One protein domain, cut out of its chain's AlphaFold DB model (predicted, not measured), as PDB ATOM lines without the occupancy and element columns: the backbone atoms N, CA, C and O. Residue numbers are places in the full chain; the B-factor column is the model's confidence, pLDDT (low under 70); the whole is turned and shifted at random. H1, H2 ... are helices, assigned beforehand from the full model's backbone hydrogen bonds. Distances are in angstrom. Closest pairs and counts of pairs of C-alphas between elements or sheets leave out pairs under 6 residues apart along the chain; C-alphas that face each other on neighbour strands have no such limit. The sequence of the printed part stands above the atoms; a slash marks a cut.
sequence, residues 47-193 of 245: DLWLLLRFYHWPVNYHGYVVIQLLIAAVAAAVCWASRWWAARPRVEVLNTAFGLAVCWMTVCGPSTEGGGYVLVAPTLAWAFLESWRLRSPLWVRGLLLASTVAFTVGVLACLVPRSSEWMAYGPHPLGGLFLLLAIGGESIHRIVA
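AT A GLANCE: This is residues 47 to 193 of the 245 residues of an uncharacterized protein of Planctomycetales bacterium (UniProt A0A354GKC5). Four helices, H2, H3, H4 and H5, stand in an arc that wraps round one side of a fifth, H7, in an up-and-down bundle, with H4 crossing H3 and H7 steeply. Two short helices sit at one end, H1 near the start of H7 and H6 beyond the end of H5. The printed part has 147 residues with seven named helices, H1 to H7 in chain order, and no named strand; the class is all helix. It is compact, with a radius of gyration of the C-alphas of 15.5 A and spans of 49 by 36 by 26 A.

IN THESE COORDINATES: The longest helix, H2, holds residues 61 to 84 and runs 34.5 A from C-alpha 61 at (48.349, -14.209, 53.218) to C-alpha 84 at (26.055, -37.762, 41.439). H3, residues 90 to 108, is 25.9 A long; H4, residues 114 to 133, 29.5 A; H5, residues 138 to 157, 28.2 A. H7, residues 171 to 192, runs 31.3 A to C-alpha 192 at (33.680, -36.316, 31.476). The short helices are H1, residues 48 to 54, and H6, residues 163 to 168.

HOW THE PARTS SIT: H2, H3, H4, H5 and H7 form the bundle, each running against the one before it. H2 and H3 are a hairpin and touch at a shallow tilt of 10 degrees, closest at the C-alphas of Gln 68 and Cys 108, 5.7 A. H3 touches H4 at a steep tilt of 48 degrees, closest at the C-alphas of Gly 99 and Thr 123, 5.6 A. H4 and H5, a hairpin, touch at a shallow tilt of 32 degrees, with the C-alphas of Phe 128 and Leu 144 closest at 6.2 A. H7 is the hub, touching five helices. With H5 it has 32 pairs of C-alphas within 8 A, the closest those of Ser 147 and Gly 175, 4.0 A. H1 and H7 only just touch, with 3 pairs within 8 A, the closest the C-alphas of Leu 48 and Pro 173, 5.9 A. H6 touches H5, closest at the C-alphas of Ala 157 and Ser 163, 5.3 A. H2 and H5 are apart. Every O i to N i+4 pair is within hydrogen-bond range in H1, H2, H3, H5, H6 and H7; in H4 13 of 16 are.

THE WHOLE: The two C-alphas farthest apart, those of Trp 85 and Pro 161, are 50.8 A apart. The printed part has no cut, and no link is long. The mean pLDDT of the printed part is 93.7; residues 110 to 113, between H3 and H4, are under 70.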
ATOM      1  N   ASP A  47      55.184 -26.645  52.135       93.31
ATOM      2  CA  ASP A  47      53.882 -26.516  51.483       93.31
ATOM      3  C   ASP A  47      53.977 -25.683  50.183       93.31
ATOM      4  O   ASP A  47      55.052 -25.353  49.679       93.31
ATOM      5  N   LEU A  48      52.831 -25.362  49.589       94.44
ATOM      6  CA  LEU A  48      52.723 -24.541  48.385       94.44
ATOM      7  C   LEU A  48      53.167 -23.097  48.633       94.44
ATOM      8  O   LEU A  48      53.618 -22.447  47.696       94.44
ATOM      9  N   TRP A  49      53.063 -22.589  49.864       94.25
ATOM     10  CA  TRP A  49      53.527 -21.244  50.189       94.25
ATOM     11  C   TRP A  49      55.045 -21.141  50.028       94.25
ATOM     12  O   TRP A  49      55.532 -20.178  49.433       94.25
ATOM     13  N   LEU A  50      55.786 -22.176  50.446       93.50
ATOM     14  CA  LEU A  50      57.222 -22.289  50.173       93.50
ATOM     15  C   LEU A  50      57.521 -22.202  48.671       93.50
ATOM     16  O   LEU A  50      58.389 -21.430  48.271       93.50
ATOM     17  N   LEU A  51      56.785 -22.946  47.838       94.38
ATOM     18  CA  LEU A  51      56.980 -22.930  46.384       94.38
ATOM     19  C   LEU A  51      56.688 -21.551  45.784       94.38
ATOM     20  O   LEU A  51      57.480 -21.046  44.994       94.38
ATOM     21  N   LEU A  52      55.586 -20.912  46.183       95.00
ATOM     22  CA  LEU A  52      55.237 -19.569  45.716       95.00
ATOM     23  C   LEU A  52      56.330 -18.552  46.071       95.00
ATOM     24  O   LEU A  52      56.719 -17.755  45.219       95.00
ATOM     25  N   ARG A  53      56.876 -18.623  47.292       93.75
ATOM     26  CA  ARG A  53      57.999 -17.778  47.724       93.75
ATOM     27  C   ARG A  53      59.283 -18.080  46.960       93.75
ATOM     28  O   ARG A  53      59.974 -17.145  46.569       93.75
ATOM     29  N   PHE A  54      59.587 -19.358  46.737       93.25
ATOM     30  CA  PHE A  54      60.779 -19.796  46.011       93.25
ATOM     31  C   PHE A  54      60.781 -19.284  44.562       93.25
ATOM     32  O   PHE A  54      61.805 -18.830  44.067       93.25
ATOM     33  N   TYR A  55      59.619 -19.277  43.901       93.81
ATOM     34  CA  TYR A  55      59.447 -18.715  42.555       93.81
ATOM     35  C   TYR A  55      59.159 -17.203  42.540       93.81
ATOM     36  O   TYR A  55      58.777 -16.666  41.501       93.81
ATOM     37  N   HIS A  56      59.338 -16.509  43.669       93.44
ATOM     38  CA  HIS A  56      59.121 -15.066  43.813       93.44
ATOM     39  C   HIS A  56      57.726 -14.581  43.384       93.44
ATOM     40  O   HIS A  56      57.565 -13.449  42.926       93.44
ATOM     41  N   TRP A  57      56.695 -15.413  43.541       95.31
ATOM     42  CA  TRP A  57      55.331 -15.021  43.212       95.31
ATOM     43  C   TRP A  57      54.719 -14.195  44.360       95.31
ATOM     44  O   TRP A  57      54.587 -14.708  45.476       95.31
ATOM     45  N   PRO A  58      54.302 -12.934  44.128       91.69
ATOM     46  CA  PRO A  58      53.830 -12.046  45.189       91.69
ATOM     47  C   PRO A  58      52.383 -12.377  45.592       91.69
ATOM     48  O   PRO A  58      51.431 -11.747  45.134       91.69
ATOM     49  N   VAL A  59      52.196 -13.380  46.452       93.94
ATOM     50  CA  VAL A  59      50.901 -13.691  47.083       93.94
ATOM     51  C   VAL A  59      50.914 -13.196  48.528       93.94
ATOM     52  O   VAL A  59      51.809 -13.529  49.295       93.94
ATOM     53  N   ASN A  60      49.911 -12.403  48.914       93.19
ATOM     54  CA  ASN A  60      49.687 -12.054  50.319       93.19
ATOM     55  C   ASN A  60      48.967 -13.197  51.061       93.19
ATOM     56  O   ASN A  60      48.394 -14.096  50.443       93.19
ATOM     57  N   TYR A  61      48.957 -13.156  52.395       90.19
ATOM     58  CA  TYR A  61      48.349 -14.209  53.218       90.19
ATOM     59  C   TYR A  61      46.897 -14.537  52.815       90.19
ATOM     60  O   TYR A  61      46.552 -15.700  52.609       90.19
ATOM     61  N   HIS A  62      46.053 -13.519  52.620       93.38
ATOM     62  CA  HIS A  62      44.655 -13.714  52.224       93.38
ATOM     63  C   HIS A  62      44.514 -14.381  50.851       93.38
ATOM     64  O   HIS A  62      43.666 -15.254  50.676       93.38
ATOM     65  N   GLY A  63      45.365 -14.017  49.891       94.88
ATOM     66  CA  GLY A  63      45.412 -14.645  48.576       94.88
ATOM     67  C   GLY A  63      45.763 -16.127  48.675       94.88
ATOM     68  O   GLY A  63      45.139 -16.951  48.007       94.88
ATOM     69  N   TYR A  64      46.689 -16.489  49.562       93.00
ATOM     70  CA  TYR A  64      47.013 -17.893  49.797       93.00
ATOM     71  C   TYR A  64      45.854 -18.660  50.431       93.00
ATOM     72  O   TYR A  64      45.517 -19.735  49.944       93.00
ATOM     73  N   VAL A  65      45.169 -18.088  51.424       93.31
ATOM     74  CA  VAL A  65      43.957 -18.697  52.004       93.31
ATOM     75  C   VAL A  65      42.887 -18.932  50.932       93.31
ATOM     76  O   VAL A  65      42.285 -20.005  50.884       93.31
ATOM     77  N   VAL A  66      42.681 -17.979  50.017       96.12
ATOM     78  CA  VAL A  66      41.761 -18.160  48.882       96.12
ATOM     79  C   VAL A  66      42.200 -19.332  47.999       96.12
ATOM     80  O   VAL A  66      41.366 -20.167  47.658       96.12
ATOM     81  N   ILE A  67      43.492 -19.455  47.678       95.50
ATOM     82  CA  ILE A  67      44.027 -20.597  46.915       95.50
ATOM     83  C   ILE A  67      43.748 -21.920  47.644       95.50
ATOM     84  O   ILE A  67      43.241 -22.859  47.028       95.50
ATOM     85  N   GLN A  68      44.011 -21.996  48.953       95.50
ATOM     86  CA  GLN A  68      43.750 -23.195  49.754       95.50
ATOM     87  C   GLN A  68      42.268 -23.595  49.703       95.50
ATOM     88  O   GLN A  68      41.952 -24.767  49.470       95.50
ATOM     89  N   LEU A  69      41.361 -22.628  49.888       96.38
ATOM     90  CA  LEU A  69      39.915 -22.849  49.852       96.38
ATOM     91  C   LEU A  69      39.430 -23.250  48.457       96.38
ATOM     92  O   LEU A  69      38.580 -24.132  48.343       96.38
ATOM     93  N   LEU A  70      39.985 -22.661  47.397       97.56
ATOM     94  CA  LEU A  70      39.652 -23.020  46.020       97.56
ATOM     95  C   LEU A  70      40.068 -24.456  45.696       97.56
ATOM     96  O   LEU A  70      39.263 -25.206  45.147       97.56
ATOM     97  N   ILE A  71      41.279 -24.876  46.075       97.31
ATOM     98  CA  ILE A  71      41.731 -26.257  45.849       97.31
ATOM     99  C   ILE A  71      40.834 -27.240  46.619       97.31
ATOM    100  O   ILE A  71      40.408 -28.254  46.057       97.31
ATOM    101  N   ALA A  72      40.480 -26.927  47.870       96.81
ATOM    102  CA  ALA A  72      39.555 -27.739  48.661       96.81
ATOM    103  C   ALA A  72      38.154 -27.814  48.027       96.81
ATOM    104  O   ALA A  72      37.566 -28.895  47.935       96.81
ATOM    105  N   ALA A  73      37.629 -26.685  47.546       97.88
ATOM    106  CA  ALA A  73      36.336 -26.614  46.874       97.88
ATOM    107  C   ALA A  73      36.323 -27.437  45.577       97.88
ATOM    108  O   ALA A  73      35.372 -28.181  45.336       97.88
ATOM    109  N   VAL A  74      37.392 -27.375  44.777       97.88
ATOM    110  CA  VAL A  74      37.551 -28.203  43.571       97.88
ATOM    111  C   VAL A  74      37.580 -29.687  43.936       97.88
ATOM    112  O   VAL A  74      36.853 -30.475  43.331       97.88
ATOM    113  N   ALA A  75      38.344 -30.085  44.957       97.94
ATOM    114  CA  ALA A  75      38.376 -31.473  45.418       97.94
ATOM    115  C   ALA A  75      36.987 -31.971  45.865       97.94
ATOM    116  O   ALA A  75      36.565 -33.074  45.496       97.94
ATOM    117  N   ALA A  76      36.242 -31.144  46.603       97.81
ATOM    118  CA  ALA A  76      34.874 -31.445  47.016       97.81
ATOM    119  C   ALA A  76      33.923 -31.568  45.813       97.81
ATOM    120  O   ALA A  76      33.141 -32.521  45.744       97.81
ATOM    121  N   ALA A  77      34.022 -30.660  44.838       98.12
ATOM    122  CA  ALA A  77      33.229 -30.690  43.614       98.12
ATOM    123  C   ALA A  77      33.509 -31.950  42.781       98.12
ATOM    124  O   ALA A  77      32.566 -32.592  42.319       98.12
ATOM    125  N   VAL A  78      34.773 -32.368  42.660       97.75
ATOM    126  CA  VAL A  78      35.162 -33.622  41.989       97.75
ATOM    127  C   VAL A  78      34.534 -34.835  42.677       97.75
ATOM    128  O   VAL A  78      33.992 -35.714  42.003       97.75
ATOM    129  N   CYS A  79      34.548 -34.890  44.011       97.75
ATOM    130  CA  CYS A  79      33.933 -35.988  44.764       97.75
ATOM    131  C   CYS A  79      32.405 -36.002  44.612       97.75
ATOM    132  O   CYS A  79      31.799 -37.059  44.407       97.75
ATOM    133  N   TRP A  80      31.779 -34.826  44.671       98.00
ATOM    134  CA  TRP A  80      30.344 -34.663  44.481       98.00
ATOM    135  C   TRP A  80      29.916 -35.065  43.062       98.00
ATOM    136  O   TRP A  80      29.030 -35.906  42.905       98.00
ATOM    137  N   ALA A  81      30.594 -34.564  42.029       97.19
ATOM    138  CA  ALA A  81      30.325 -34.903  40.633       97.19
ATOM    139  C   ALA A  81      30.579 -36.395  40.350       97.19
ATOM    140  O   ALA A  81      29.753 -37.056  39.719       97.19
ATOM    141  N   SER A  82      31.651 -36.971  40.904       95.38
ATOM    142  CA  SER A  82      31.916 -38.417  40.833       95.38
ATOM    143  C   SER A  82      30.752 -39.239  41.385       95.38
ATOM    144  O   SER A  82      30.387 -40.275  40.824       95.38
ATOM    145  N   ARG A  83      30.144 -38.778  42.486       95.38
ATOM    146  CA  ARG A  83      29.022 -39.471  43.120       95.38
ATOM    147  C   ARG A  83      27.721 -39.317  42.339       95.38
ATOM    148  O   ARG A  83      26.999 -40.300  42.183       95.38
ATOM    149  N   TRP A  84      27.397 -38.100  41.915       95.38
ATOM    150  CA  TRP A  84      26.055 -37.762  41.439       95.38
ATOM    151  C   TRP A  84      25.910 -37.753  39.922       95.38
ATOM    152  O   TRP A  84      24.818 -38.041  39.434       95.38
ATOM    153  N   TRP A  85      26.976 -37.444  39.184       94.06
ATOM    154  CA  TRP A  85      26.961 -37.397  37.719       94.06
ATOM    155  C   TRP A  85      27.502 -38.687  37.116       94.06
ATOM    156  O   TRP A  85      26.842 -39.290  36.279       94.06
ATOM    157  N   ALA A  86      28.647 -39.165  37.607       91.50
ATOM    158  CA  ALA A  86      29.263 -40.403  37.122       91.50
ATOM    159  C   ALA A  86      28.743 -41.674  37.827       91.50
ATOM    160  O   ALA A  86      29.173 -42.779  37.503       91.50
ATOM    161  N   ALA A  87      27.843 -41.531  38.812       93.00
ATOM    162  CA  ALA A  87      27.250 -42.627  39.586       93.00
ATOM    163  C   ALA A  87      28.278 -43.633  40.154       93.00
ATOM    164  O   ALA A  87      27.993 -44.829  40.275       93.00
ATOM    165  N   ARG A  88      29.479 -43.159  40.525       90.25
ATOM    166  CA  ARG A  88      30.570 -44.043  40.956       90.25
ATOM    167  C   ARG A  88      30.247 -44.772  42.270       90.25
ATOM    168  O   ARG A  88      29.536 -44.231  43.139       90.25
ATOM    169  N   PRO A  89      30.779 -45.998  42.458       92.81
ATOM    170  CA  PRO A  89      30.670 -46.727  43.715       92.81
ATOM    171  C   PRO A  89      31.172 -45.901  44.902       92.81
ATOM    172  O   PRO A  89      32.161 -45.178  44.805       92.81
ATOM    173  N   ARG A  90      30.506 -46.032  46.057       92.25
ATOM    174  CA  ARG A  90      30.826 -45.244  47.261       92.25
ATOM    175  C   ARG A  90      32.280 -45.418  47.707       92.25
ATOM    176  O   ARG A  90      32.891 -44.440  48.110       92.25
ATOM    177  N   VAL A  91      32.815 -46.636  47.617       92.19
ATOM    178  CA  VAL A  91      34.203 -46.945  47.999       92.19
ATOM    179  C   VAL A  91      35.198 -46.164  47.138       92.19
ATOM    180  O   VAL A  91      36.119 -45.565  47.674       92.19
ATOM    181  N   GLU A  92      34.973 -46.084  45.824       92.56
ATOM    182  CA  GLU A  92      35.843 -45.318  44.926       92.56
ATOM    183  C   GLU A  92      35.810 -43.821  45.241       92.56
ATOM    184  O   GLU A  92      36.859 -43.192  45.322       92.56
ATOM    185  N   VAL A  93      34.619 -43.258  45.473       95.69
ATOM    186  CA  VAL A  93      34.481 -41.838  45.837       95.69
ATOM    187  C   VAL A  93      35.172 -41.543  47.168       95.69
ATOM    188  O   VAL A  93      35.805 -40.501  47.296       95.69
ATOM    189  N   LEU A  94      35.088 -42.450  48.148       95.00
ATOM    190  CA  LEU A  94      35.783 -42.301  49.428       95.00
ATOM    191  C   LEU A  94      37.306 -42.374  49.267       95.00
ATOM    192  O   LEU A  94      37.997 -41.558  49.867       95.00
ATOM    193  N   ASN A  95      37.820 -43.280  48.430       95.06
ATOM    194  CA  ASN A  95      39.252 -43.360  48.135       95.06
ATOM    195  C   ASN A  95      39.752 -42.087  47.439       95.06
ATOM    196  O   ASN A  95      40.780 -41.539  47.828       95.06
ATOM    197  N   THR A  96      39.006 -41.574  46.454       96.06
ATOM    198  CA  THR A  96      39.320 -40.298  45.798       96.06
ATOM    199  C   THR A  96      39.262 -39.133  46.786       96.06
ATOM    200  O   THR A  96      40.179 -38.319  46.810       96.06
ATOM    201  N   ALA A  97      38.228 -39.066  47.629       97.06
ATOM    202  CA  ALA A  97      38.087 -38.016  48.634       97.06
ATOM    203  C   ALA A  97      39.236 -38.040  49.645       97.06
ATOM    204  O   ALA A  97      39.808 -36.996  49.940       97.06
ATOM    205  N   PHE A  98      39.602 -39.227  50.135       96.31
ATOM    206  CA  PHE A  98      40.743 -39.409  51.025       96.31
ATOM    207  C   PHE A  98      42.043 -38.960  50.355       96.31
ATOM    208  O   PHE A  98      42.757 -38.130  50.911       96.31
ATOM    209  N   GLY A  99      42.311 -39.432  49.134       96.50
ATOM    210  CA  GLY A  99      43.528 -39.081  48.413       96.50
ATOM    211  C   GLY A  99      43.642 -37.583  48.131       96.50
ATOM    212  O   GLY A  99      44.683 -36.988  48.399       96.50
ATOM    213  N   LEU A 100      42.561 -36.946  47.669       97.31
ATOM    214  CA  LEU A 100      42.529 -35.500  47.441       97.31
ATOM    215  C   LEU A 100      42.672 -34.705  48.741       97.31
ATOM    216  O   LEU A 100      43.392 -33.713  48.750       97.31
ATOM    217  N   ALA A 101      42.037 -35.136  49.834       95.62
ATOM    218  CA  ALA A 101      42.156 -34.469  51.127       95.62
ATOM    219  C   ALA A 101      43.586 -34.548  51.674       95.62
ATOM    220  O   ALA A 101      44.126 -33.538  52.114       95.62
ATOM    221  N   VAL A 102      44.225 -35.718  51.606       94.69
ATOM    222  CA  VAL A 102      45.621 -35.910  52.027       94.69
ATOM    223  C   VAL A 102      46.578 -35.087  51.166       94.69
ATOM    224  O   VAL A 102      47.457 -34.411  51.700       94.69
ATOM    225  N   CYS A 103      46.384 -35.069  49.846       95.75
ATOM    226  CA  CYS A 103      47.200 -34.246  48.954       95.75
ATOM    227  C   CYS A 103      46.984 -32.752  49.206       95.75
ATOM    228  O   CYS A 103      47.952 -32.001  49.259       95.75
ATOM    229  N   TRP A 104      45.740 -32.318  49.430       95.75
ATOM    230  CA  TRP A 104      45.438 -30.943  49.814       95.75
ATOM    231  C   TRP A 104      46.107 -30.585  51.141       95.75
ATOM    232  O   TRP A 104      46.778 -29.568  51.206       95.75
ATOM    233  N   MET A 105      46.038 -31.435  52.168       93.31
ATOM    234  CA  MET A 105      46.746 -31.201  53.434       93.31
ATOM    235  C   MET A 105      48.270 -31.161  53.261       93.31
ATOM    236  O   MET A 105      48.936 -30.413  53.961       93.31
ATOM    237  N   THR A 106      48.826 -31.918  52.316       93.38
ATOM    238  CA  THR A 106      50.274 -31.928  52.044       93.38
ATOM    239  C   THR A 106      50.730 -30.682  51.287       93.38
ATOM    240  O   THR A 106      51.801 -30.150  51.548       93.38
ATOM    241  N   VAL A 107      49.923 -30.219  50.329       95.31
ATOM    242  CA  VAL A 107      50.245 -29.076  49.463       95.31
ATOM    243  C   VAL A 107      49.861 -27.758  50.127       95.31
ATOM    244  O   VAL A 107      50.548 -26.764  49.971       95.31
ATOM    245  N   CYS A 108      48.743 -27.718  50.833       93.25
ATOM    246  CA  CYS A 108      48.155 -26.500  51.383       93.25
ATOM    247  C   CYS A 108      48.196 -26.456  52.909       93.25
ATOM    248  O   CYS A 108      47.909 -25.412  53.479       93.25
ATOM    249  N   GLY A 109      48.463 -27.570  53.587       83.50
ATOM    250  CA  GLY A 109      48.407 -27.618  55.039       83.50
ATOM    251  C   GLY A 109      49.754 -27.289  55.682       83.50
ATOM    252  O   GLY A 109      50.800 -27.659  55.153       83.50
ATOM    253  N   PRO A 110      49.741 -26.701  56.889       65.19
ATOM    254  CA  PRO A 110      50.955 -26.538  57.691       65.19
ATOM    255  C   PRO A 110      51.555 -27.860  58.162       65.19
ATOM    256  O   PRO A 110      52.675 -27.906  58.647       65.19
ATOM    257  N   SER A 111      50.817 -28.961  58.038       55.88
ATOM    258  CA  SER A 111      51.182 -30.251  58.612       55.88
ATOM    259  C   SER A 111      52.118 -31.047  57.697       55.88
ATOM    260  O   SER A 111      51.845 -32.196  57.356       55.88
ATOM    261  N   THR A 112      53.234 -30.433  57.310       56.53
ATOM    262  CA  THR A 112      54.338 -31.088  56.581       56.53
ATOM    263  C   THR A 112      55.388 -31.669  57.531       56.53
ATOM    264  O   THR A 112      56.538 -31.896  57.165       56.53
ATOM    265  N   GLU A 113      54.983 -31.944  58.769       64.44
ATOM    266  CA  GLU A 113      55.717 -32.822  59.672       64.44
ATOM    267  C   GLU A 113      55.566 -34.284  59.220       64.44
ATOM    268  O   GLU A 113      54.632 -34.633  58.489       64.44
ATOM    269  N   GLY A 114      56.471 -35.165  59.662       70.56
ATOM    270  CA  GLY A 114      56.573 -36.553  59.188       70.56
ATOM    271  C   GLY A 114      55.247 -37.330  59.131       70.56
ATOM    272  O   GLY A 114      55.058 -38.147  58.231       70.56
ATOM    273  N   GLY A 115      54.292 -37.032  60.021       78.00
ATOM    274  CA  GLY A 115      52.970 -37.668  60.048       78.00
ATOM    275  C   GLY A 115      52.116 -37.445  58.790       78.00
ATOM    276  O   GLY A 115      51.404 -38.359  58.376       78.00
ATOM    277  N   GLY A 116      52.207 -36.281  58.135       82.12
ATOM    278  CA  GLY A 116      51.453 -36.006  56.903       82.12
ATOM    279  C   GLY A 116      51.872 -36.930  55.754       82.12
ATOM    280  O   GLY A 116      51.030 -37.501  55.058       82.12
ATOM    281  N   TYR A 117      53.178 -37.172  55.620       86.81
ATOM    282  CA  TYR A 117      53.731 -38.033  54.572       86.81
ATOM    283  C   TYR A 117      53.393 -39.515  54.764       86.81
ATOM    284  O   TYR A 117      53.244 -40.237  53.776       86.81
ATOM    285  N   VAL A 118      53.174 -39.959  56.007       91.19
ATOM    286  CA  VAL A 118      52.699 -41.323  56.297       91.19
ATOM    287  C   VAL A 118      51.332 -41.580  55.659       91.19
ATOM    288  O   VAL A 118      51.091 -42.674  55.154       91.19
ATOM    289  N   LEU A 119      50.448 -40.575  55.613       91.81
ATOM    290  CA  LEU A 119      49.134 -40.698  54.969       91.81
ATOM    291  C   LEU A 119      49.211 -40.605  53.437       91.81
ATOM    292  O   LEU A 119      48.388 -41.198  52.731       91.81
ATOM    293  N   VAL A 120      50.199 -39.880  52.908       94.94
ATOM    294  CA  VAL A 120      50.416 -39.739  51.458       94.94
ATOM    295  C   VAL A 120      50.911 -41.042  50.839       94.94
ATOM    296  O   VAL A 120      50.435 -41.420  49.770       94.94
ATOM    297  N   ALA A 121      51.825 -41.750  51.506       94.56
ATOM    298  CA  ALA A 121      52.440 -42.972  50.988       94.56
ATOM    299  C   ALA A 121      51.434 -44.032  50.476       94.56
ATOM    300  O   ALA A 121      51.558 -44.438  49.315       94.56
ATOM    301  N   PRO A 122      50.405 -44.463  51.244       95.75
ATOM    302  CA  PRO A 122      49.428 -45.437  50.751       95.75
ATOM    303  C   PRO A 122      48.581 -44.887  49.597       95.75
ATOM    304  O   PRO A 122      48.232 -45.635  48.684       95.75
ATOM    305  N   THR A 123      48.290 -43.584  49.596       96.00
ATOM    306  CA  THR A 123      47.557 -42.921  48.508       96.00
ATOM    307  C   THR A 123      48.363 -42.951  47.210       96.00
ATOM    308  O   THR A 123      47.836 -43.339  46.166       96.00
ATOM    309  N   LEU A 124      49.647 -42.583  47.275       97.44
ATOM    310  CA  LEU A 124      50.561 -42.602  46.136       97.44
ATOM    311  C   LEU A 124      50.732 -44.022  45.592       97.44
ATOM    312  O   LEU A 124      50.557 -44.241  44.394       97.44
ATOM    313  N   ALA A 125      51.017 -44.989  46.467       97.00
ATOM    314  CA  ALA A 125      51.208 -46.384  46.080       97.00
ATOM    315  C   ALA A 125      49.955 -46.959  45.400       97.00
ATOM    316  O   ALA A 125      50.055 -47.620  44.363       97.00
ATOM    317  N   TRP A 126      48.770 -46.665  45.945       96.31
ATOM    318  CA  TRP A 126      47.506 -47.088  45.354       96.31
ATOM    319  C   TRP A 126      47.267 -46.448  43.983       96.31
ATOM    320  O   TRP A 126      46.988 -47.163  43.021       96.31
ATOM    321  N   ALA A 127      47.420 -45.125  43.861       96.50
ATOM    322  CA  ALA A 127      47.226 -44.412  42.596       96.50
ATOM    323  C   ALA A 127      48.213 -44.885  41.510       96.50
ATOM    324  O   ALA A 127      47.839 -45.060  40.345       96.50
ATOM    325  N   PHE A 128      49.462 -45.156  41.895       96.50
ATOM    326  CA  PHE A 128      50.475 -45.729  41.015       96.50
ATOM    327  C   PHE A 128      50.062 -47.131  40.544       96.50
ATOM    328  O   PHE A 128      49.963 -47.381  39.346       96.50
ATOM    329  N   LEU A 129      49.710 -48.040  41.456       96.00
ATOM    330  CA  LEU A 129      49.286 -49.391  41.083       96.00
ATOM    331  C   LEU A 129      48.024 -49.389  40.203       96.00
ATOM    332  O   LEU A 129      47.953 -50.118  39.209       96.00
ATOM    333  N   GLU A 130      47.031 -48.567  40.551       93.56
ATOM    334  CA  GLU A 130      45.772 -48.451  39.815       93.56
ATOM    335  C   GLU A 130      46.002 -47.940  38.385       93.56
ATOM    336  O   GLU A 130      45.484 -48.532  37.436       93.56
ATOM    337  N   SER A 131      46.826 -46.905  38.199       94.69
ATOM    338  CA  SER A 131      47.076 -46.313  36.873       94.69
ATOM    339  C   SER A 131      47.869 -47.230  35.929       94.69
ATOM    340  O   SER A 131      47.673 -47.201  34.702       94.69
ATOM    341  N   TRP A 132      48.724 -48.107  36.468       93.00
ATOM    342  CA  TRP A 132      49.381 -49.153  35.680       93.00
ATOM    343  C   TRP A 132      48.409 -50.270  35.297       93.00
ATOM    344  O   TRP A 132      48.372 -50.658  34.126       93.00
ATOM    345  N   ARG A 133      47.572 -50.730  36.237       92.81
ATOM    346  CA  ARG A 133      46.588 -51.800  35.997       92.81
ATOM    347  C   ARG A 133      45.472 -51.391  35.035       92.81
ATOM    348  O   ARG A 133      45.147 -52.156  34.133       92.81
ATOM    349  N   LEU A 134      44.899 -50.200  35.204       87.06
ATOM    350  CA  LEU A 134      43.733 -49.737  34.439       87.06
ATOM    351  C   LEU A 134      44.080 -49.038  33.120       87.06
ATOM    352  O   LEU A 134      43.186 -48.528  32.454       87.06
ATOM    353  N   ARG A 135      45.360 -49.022  32.716       88.31
ATOM    354  CA  ARG A 135      45.817 -48.309  31.507       88.31
ATOM    355  C   ARG A 135      45.368 -46.842  31.478       88.31
ATOM    356  O   ARG A 135      44.898 -46.359  30.451       88.31
ATOM    357  N   SER A 136      45.543 -46.138  32.600       92.56
ATOM    358  CA  SER A 136      45.285 -44.695  32.662       92.56
ATOM    359  C   SER A 136      46.118 -43.931  31.618       92.56
ATOM    360  O   SER A 136      47.175 -44.421  31.197       92.56
ATOM    361  N   PRO A 137      45.673 -42.727  31.215       94.94
ATOM    362  CA  PRO A 137      46.392 -41.881  30.267       94.94
ATOM    363  C   PRO A 137      47.867 -41.670  30.644       94.94
ATOM    364  O   PRO A 137      48.219 -41.584  31.823       94.94
ATOM    365  N   LEU A 138      48.740 -41.534  29.639       96.62
ATOM    366  CA  LEU A 138      50.189 -41.388  29.851       96.62
ATOM    367  C   LEU A 138      50.553 -40.169  30.709       96.62
ATOM    368  O   LEU A 138      51.489 -40.247  31.501       96.62
ATOM    369  N   TRP A 139      49.793 -39.075  30.607       97.44
ATOM    370  CA  TRP A 139      50.032 -37.872  31.407       97.44
ATOM    371  C   TRP A 139      49.809 -38.121  32.911       97.44
ATOM    372  O   TRP A 139      50.589 -37.633  33.725       97.44
ATOM    373  N   VAL A 140      48.823 -38.950  33.290       97.38
ATOM    374  CA  VAL A 140      48.579 -39.345  34.694       97.38
ATOM    375  C   VAL A 140      49.768 -40.137  35.225       97.38
ATOM    376  O   VAL A 140      50.264 -39.870  36.315       97.38
ATOM    377  N   ARG A 141      50.263 -41.094  34.433       97.44
ATOM    378  CA  ARG A 141      51.426 -41.918  34.797       97.44
ATOM    379  C   ARG A 141      52.691 -41.080  34.942       97.44
ATOM    380  O   ARG A 141      53.447 -41.294  35.885       97.44
ATOM    381  N   GLY A 142      52.891 -40.116  34.043       97.94
ATOM    382  CA  GLY A 142      53.987 -39.153  34.121       97.94
ATOM    383  C   GLY A 142      53.951 -38.349  35.421       97.94
ATOM    384  O   GLY A 142      54.960 -38.284  36.117       97.94
ATOM    385  N   LEU A 143      52.782 -37.820  35.803       98.25
ATOM    386  CA  LEU A 143      52.609 -37.097  37.070       98.25
ATOM    387  C   LEU A 143      52.834 -37.988  38.297       98.25
ATOM    388  O   LEU A 143      53.472 -37.557  39.253       98.25
ATOM    389  N   LEU A 144      52.355 -39.234  38.285       98.06
ATOM    390  CA  LEU A 144      52.573 -40.172  39.393       98.06
ATOM    391  C   LEU A 144      54.045 -40.574  39.534       98.06
ATOM    392  O   LEU A 144      54.546 -40.680  40.654       98.06
ATOM    393  N   LEU A 145      54.759 -40.746  38.418       98.12
ATOM    394  CA  LEU A 145      56.202 -40.977  38.428       98.12
ATOM    395  C   LEU A 145      56.945 -39.752  38.969       98.12
ATOM    396  O   LEU A 145      57.764 -39.896  39.871       98.12
ATOM    397  N   ALA A 146      56.620 -38.553  38.479       98.31
ATOM    398  CA  ALA A 146      57.210 -37.306  38.960       98.31
ATOM    399  C   ALA A 146      56.955 -37.099  40.460       98.31
ATOM    400  O   ALA A 146      57.872 -36.749  41.197       98.31
ATOM    401  N   SER A 147      55.737 -37.391  40.927       97.88
ATOM    402  CA  SER A 147      55.384 -37.373  42.348       97.88
ATOM    403  C   SER A 147      56.253 -38.334  43.160       97.88
ATOM    404  O   SER A 147      56.846 -37.940  44.162       97.88
ATOM    405  N   THR A 148      56.389 -39.578  42.690       97.75
ATOM    406  CA  THR A 148      57.200 -40.614  43.346       97.75
ATOM    407  C   THR A 148      58.666 -40.203  43.445       97.75
ATOM    408  O   THR A 148      59.263 -40.314  44.514       97.75
ATOM    409  N   VAL A 149      59.239 -39.683  42.356       97.94
ATOM    410  CA  VAL A 149      60.616 -39.176  42.334       97.94
ATOM    411  C   VAL A 149      60.772 -38.012  43.307       97.94
ATOM    412  O   VAL A 149      61.689 -38.035  44.119       97.94
ATOM    413  N   ALA A 150      59.862 -37.036  43.292       97.00
ATOM    414  CA  ALA A 150      59.932 -35.870  44.167       97.00
ATOM    415  C   ALA A 150      59.861 -36.249  45.660       97.00
ATOM    416  O   ALA A 150      60.693 -35.798  46.446       97.00
ATOM    417  N   PHE A 151      58.948 -37.145  46.053       96.25
ATOM    418  CA  PHE A 151      58.909 -37.663  47.426       96.25
ATOM    419  C   PHE A 151      60.172 -38.445  47.789       96.25
ATOM    420  O   PHE A 151      60.708 -38.266  48.879       96.25
ATOM    421  N   THR A 152      60.686 -39.270  46.874       96.12
ATOM    422  CA  THR A 152      61.916 -40.043  47.106       96.12
ATOM    423  C   THR A 152      63.114 -39.119  47.308       96.12
ATOM    424  O   THR A 152      63.878 -39.308  48.249       96.12
ATOM    425  N   VAL A 153      63.253 -38.084  46.476       96.19
ATOM    426  CA  VAL A 153      64.295 -37.058  46.622       96.19
ATOM    427  C   VAL A 153      64.171 -36.346  47.964       96.19
ATOM    428  O   VAL A 153      65.182 -36.161  48.628       96.19
ATOM    429  N   GLY A 154      62.956 -36.002  48.399       93.88
ATOM    430  CA  GLY A 154      62.737 -35.407  49.720       93.88
ATOM    431  C   GLY A 154      63.167 -36.323  50.874       93.88
ATOM    432  O   GLY A 154      63.837 -35.871  51.798       93.88
ATOM    433  N   VAL A 155      62.886 -37.628  50.791       93.88
ATOM    434  CA  VAL A 155      63.360 -38.614  51.781       93.88
ATOM    435  C   VAL A 155      64.885 -38.747  51.759       93.88
ATOM    436  O   VAL A 155      65.513 -38.741  52.815       93.88
ATOM    437  N   LEU A 156      65.501 -38.835  50.577       95.69
ATOM    438  CA  LEU A 156      66.958 -38.920  50.439       95.69
ATOM    439  C   LEU A 156      67.657 -37.636  50.910       95.69
ATOM    440  O   LEU A 156      68.726 -37.710  51.510       95.69
ATOM    441  N   ALA A 157      67.037 -36.470  50.709       94.31
ATOM    442  CA  ALA A 157      67.533 -35.187  51.200       94.31
ATOM    443  C   ALA A 157      67.614 -35.142  52.734       94.31
ATOM    444  O   ALA A 157      68.487 -34.475  53.281       94.31
ATOM    445  N   CYS A 158      66.766 -35.890  53.444       92.12
ATOM    446  CA  CYS A 158      66.862 -36.027  54.899       92.12
ATOM    447  C   CYS A 158      68.085 -36.842  55.358       92.12
ATOM    448  O   CYS A 158      68.445 -36.763  56.529       92.12
ATOM    449  N   LEU A 159      68.717 -37.617  54.467       95.62
ATOM    450  CA  LEU A 159      69.867 -38.471  54.790       95.62
ATOM    451  C   LEU A 159      71.220 -37.777  54.588       95.62
ATOM    452  O   LEU A 159      72.244 -38.314  55.008       95.62
ATOM    453  N   VAL A 160      71.249 -36.609  53.941       96.56
ATOM    454  CA  VAL A 160      72.489 -35.873  53.660       96.56
ATOM    455  C   VAL A 160      72.734 -34.753  54.679       96.56
ATOM    456  O   VAL A 160      71.782 -34.192  55.231       96.56
ATOM    457  N   PRO A 161      74.001 -34.365  54.924       96.00
ATOM    458  CA  PRO A 161      74.306 -33.130  55.640       96.00
ATOM    459  C   PRO A 161      73.640 -31.927  54.955       96.00
ATOM    460  O   PRO A 161      73.515 -31.902  53.731       96.00
ATOM    461  N   ARG A 162      73.252 -30.908  55.733       94.94
ATOM    462  CA  ARG A 162      72.541 -29.708  55.234       94.94
ATOM    463  C   ARG A 162      71.170 -30.029  54.615       94.94
ATOM    464  O   ARG A 162      70.716 -29.344  53.701       94.94
ATOM    465  N   SER A 163      70.487 -31.054  55.128       93.62
ATOM    466  CA  SER A 163      69.148 -31.473  54.684       93.62
ATOM    467  C   SER A 163      68.130 -30.327  54.630       93.62
ATOM    468  O   SER A 163      67.287 -30.296  53.737       93.62
ATOM    469  N   SER A 164      68.229 -29.341  55.527       91.75
ATOM    470  CA  SER A 164      67.369 -28.153  55.540       91.75
ATOM    471  C   SER A 164      67.437 -27.332  54.249       91.75
ATOM    472  O   SER A 164      66.403 -26.847  53.797       91.75
ATOM    473  N   GLU A 165      68.615 -27.214  53.631       94.00
ATOM    474  CA  GLU A 165      68.814 -26.471  52.379       94.00
ATOM    475  C   GLU A 165      68.242 -27.233  51.186       94.00
ATOM    476  O   GLU A 165      67.514 -26.677  50.370       94.00
ATOM    477  N   TRP A 166      68.488 -28.543  51.125       94.25
ATOM    478  CA  TRP A 166      67.911 -29.401  50.088       94.25
ATOM    479  C   TRP A 166      66.383 -29.428  50.149       94.25
ATOM    480  O   TRP A 166      65.694 -29.436  49.130       94.25
ATOM    481  N   MET A 167      65.838 -29.405  51.360       92.44
ATOM    482  CA  MET A 167      64.401 -29.396  51.590       92.44
ATOM    483  C   MET A 167      63.756 -28.037  51.282       92.44
ATOM    484  O   MET A 167      62.556 -27.997  51.003       92.44
ATOM    485  N   ALA A 168      64.530 -26.945  51.274       92.81
ATOM    486  CA  ALA A 168      64.054 -25.612  50.903       92.81
ATOM    487  C   ALA A 168      63.629 -25.519  49.424       92.81
ATOM    488  O   ALA A 168      62.764 -24.713  49.094       92.81
ATOM    489  N   TYR A 169      64.142 -26.398  48.551       94.75
ATOM    490  CA  TYR A 169      63.681 -26.523  47.159       94.75
ATOM    491  C   TYR A 169      62.255 -27.091  47.024       94.75
ATOM    492  O   TYR A 169      61.719 -27.170  45.921       94.75
ATOM    493  N   GLY A 170      61.632 -27.516  48.126       93.88
ATOM    494  CA  GLY A 170      60.253 -27.996  48.138       93.88
ATOM    495  C   GLY A 170      59.991 -29.291  47.346       93.88
ATOM    496  O   GLY A 170      58.953 -29.375  46.684       93.88
ATOM    497  N   PRO A 171      60.833 -30.344  47.433       95.31
ATOM    498  CA  PRO A 171      60.555 -31.610  46.746       95.31
ATOM    499  C   PRO A 171      59.236 -32.250  47.215       95.31
ATOM    500  O   PRO A 171      58.460 -32.761  46.410       95.31
ATOM    501  N   HIS A 172      58.924 -32.165  48.508       94.06
ATOM    502  CA  HIS A 172      57.681 -32.696  49.061       94.06
ATOM    503  C   HIS A 172      56.398 -31.990  48.587       94.06
ATOM    504  O   HIS A 172      55.487 -32.694  48.143       94.06
ATOM    505  N   PRO A 173      56.273 -30.648  48.644       94.69
ATOM    506  CA  PRO A 173      55.079 -29.979  48.134       94.69
ATOM    507  C   PRO A 173      54.923 -30.162  46.623       94.69
ATOM    508  O   PRO A 173      53.795 -30.322  46.160       94.69
ATOM    509  N   LEU A 174      56.022 -30.249  45.860       96.50
ATOM    510  CA  LEU A 174      55.973 -30.633  44.444       96.50
ATOM    511  C   LEU A 174      55.419 -32.051  44.262       96.50
ATOM    512  O   LEU A 174      54.515 -32.263  43.453       96.50
ATOM    513  N   GLY A 175      55.901 -33.012  45.054       96.62
ATOM    514  CA  GLY A 175      55.389 -34.381  45.052       96.62
ATOM    515  C   GLY A 175      53.890 -34.447  45.344       96.62
ATOM    516  O   GLY A 175      53.143 -35.108  44.614       96.62
ATOM    517  N   GLY A 176      53.437 -33.715  46.364       96.25
ATOM    518  CA  GLY A 176      52.025 -33.600  46.726       96.25
ATOM    519  C   GLY A 176      51.191 -32.948  45.625       96.25
ATOM    520  O   GLY A 176      50.089 -33.414  45.336       96.25
ATOM    521  N   LEU A 177      51.726 -31.918  44.965       97.12
ATOM    522  CA  LEU A 177      51.056 -31.207  43.880       97.12
ATOM    523  C   LEU A 177      50.867 -32.110  42.659       97.12
ATOM    524  O   LEU A 177      49.762 -32.200  42.128       97.12
ATOM    525  N   PHE A 178      51.908 -32.833  42.244       98.44
ATOM    526  CA  PHE A 178      51.806 -33.786  41.137       98.44
ATOM    527  C   PHE A 178      50.799 -34.901  41.431       98.44
ATOM    528  O   PHE A 178      50.011 -35.256  40.553       98.44
ATOM    529  N   LEU A 179      50.764 -35.410  42.668       98.00
ATOM    530  CA  LEU A 179      49.788 -36.420  43.076       98.00
ATOM    531  C   LEU A 179      48.355 -35.871  43.082       98.00
ATOM    532  O   LEU A 179      47.449 -36.526  42.563       98.00
ATOM    533  N   LEU A 180      48.152 -34.661  43.613       98.06
ATOM    534  CA  LEU A 180      46.865 -33.962  43.603       98.06
ATOM    535  C   LEU A 180      46.339 -33.813  42.169       98.06
ATOM    536  O   LEU A 180      45.189 -34.156  41.893       98.06
ATOM    537  N   LEU A 181      47.190 -33.339  41.254       98.25
ATOM    538  CA  LEU A 181      46.851 -33.156  39.843       98.25
ATOM    539  C   LEU A 181      46.555 -34.489  39.147       98.25
ATOM    540  O   LEU A 181      45.592 -34.574  38.387       98.25
ATOM    541  N   ALA A 182      47.329 -35.538  39.433       98.31
ATOM    542  CA  ALA A 182      47.099 -36.867  38.876       98.31
ATOM    543  C   ALA A 182      45.739 -37.438  39.309       98.31
ATOM    544  O   ALA A 182      44.939 -37.836  38.464       98.31
ATOM    545  N   ILE A 183      45.446 -37.444  40.617       98.06
ATOM    546  CA  ILE A 183      44.190 -37.987  41.163       98.06
ATOM    547  C   ILE A 183      42.995 -37.133  40.729       98.06
ATOM    548  O   ILE A 183      41.968 -37.668  40.300       98.06
ATOM    549  N   GLY A 184      43.115 -35.808  40.839       97.81
ATOM    550  CA  GLY A 184      42.057 -34.867  40.482       97.81
ATOM    551  C   GLY A 184      41.748 -34.901  38.991       97.81
ATOM    552  O   GLY A 184      40.590 -35.065  38.607       97.81
ATOM    553  N   GLY A 185      42.775 -34.828  38.147       97.44
ATOM    554  CA  GLY A 185      42.611 -34.843  36.700       97.44
ATOM    555  C   GLY A 185      42.096 -36.187  36.172       97.44
ATOM    556  O   GLY A 185      41.213 -36.189  35.320       97.44
ATOM    557  N   GLU A 186      42.564 -37.327  36.698       96.31
ATOM    558  CA  GLU A 186      42.017 -38.645  36.333       96.31
ATOM    559  C   GLU A 186      40.540 -38.749  36.743       96.31
ATOM    560  O   GLU A 186      39.710 -39.269  35.997       96.31
ATOM    561  N   SER A 187      40.181 -38.210  37.911       96.31
ATOM    562  CA  SER A 187      38.791 -38.187  38.373       96.31
ATOM    563  C   SER A 187      37.906 -37.323  37.471       96.31
ATOM    564  O   SER A 187      36.823 -37.764  37.097       96.31
ATOM    565  N   ILE A 188      38.374 -36.137  37.068       96.75
ATOM    566  CA  ILE A 188      37.678 -35.267  36.106       96.75
ATOM    567  C   ILE A 188      37.548 -35.965  34.749       96.75
ATOM    568  O   ILE A 188      36.453 -36.019  34.193       96.75
ATOM    569  N   HIS A 189      38.631 -36.563  34.247       94.75
ATOM    570  CA  HIS A 189      38.624 -37.308  32.992       94.75
ATOM    571  C   HIS A 189      37.590 -38.440  33.022       94.75
ATOM    572  O   HIS A 189      36.820 -38.579  32.080       94.75
ATOM    573  N   ARG A 190      37.487 -39.198  34.123       92.12
ATOM    574  CA  ARG A 190      36.470 -40.253  34.297       92.12
ATOM    575  C   ARG A 190      35.038 -39.725  34.443       92.12
ATOM    576  O   ARG A 190      34.110 -40.460  34.130       92.12
ATOM    577  N   ILE A 191      34.841 -38.498  34.938       94.38
ATOM    578  CA  ILE A 191      33.513 -37.858  35.001       94.38
ATOM    579  C   ILE A 191      33.056 -37.422  33.606       94.38
ATOM    580  O   ILE A 191      31.878 -37.556  33.282       94.38
ATOM    581  N   VAL A 192      33.975 -36.876  32.805       94.38
ATOM    582  CA  VAL A 192      33.680 -36.316  31.476       94.38
ATOM    583  C   VAL A 192      33.661 -37.392  30.394       94.38
ATOM    584  O   VAL A 192      32.890 -37.280  29.440       94.38
ATOM    585  N   ALA A 193      34.496 -38.427  30.522       89.94
ATOM    586  CA  ALA A 193      34.508 -39.537  29.586       89.94
ATOM    587  C   ALA A 193      33.093 -40.131  29.505       89.94
ATOM    588  O   ALA A 193      32.488 -40.405  30.548       89.94
TER     589      ALA A 193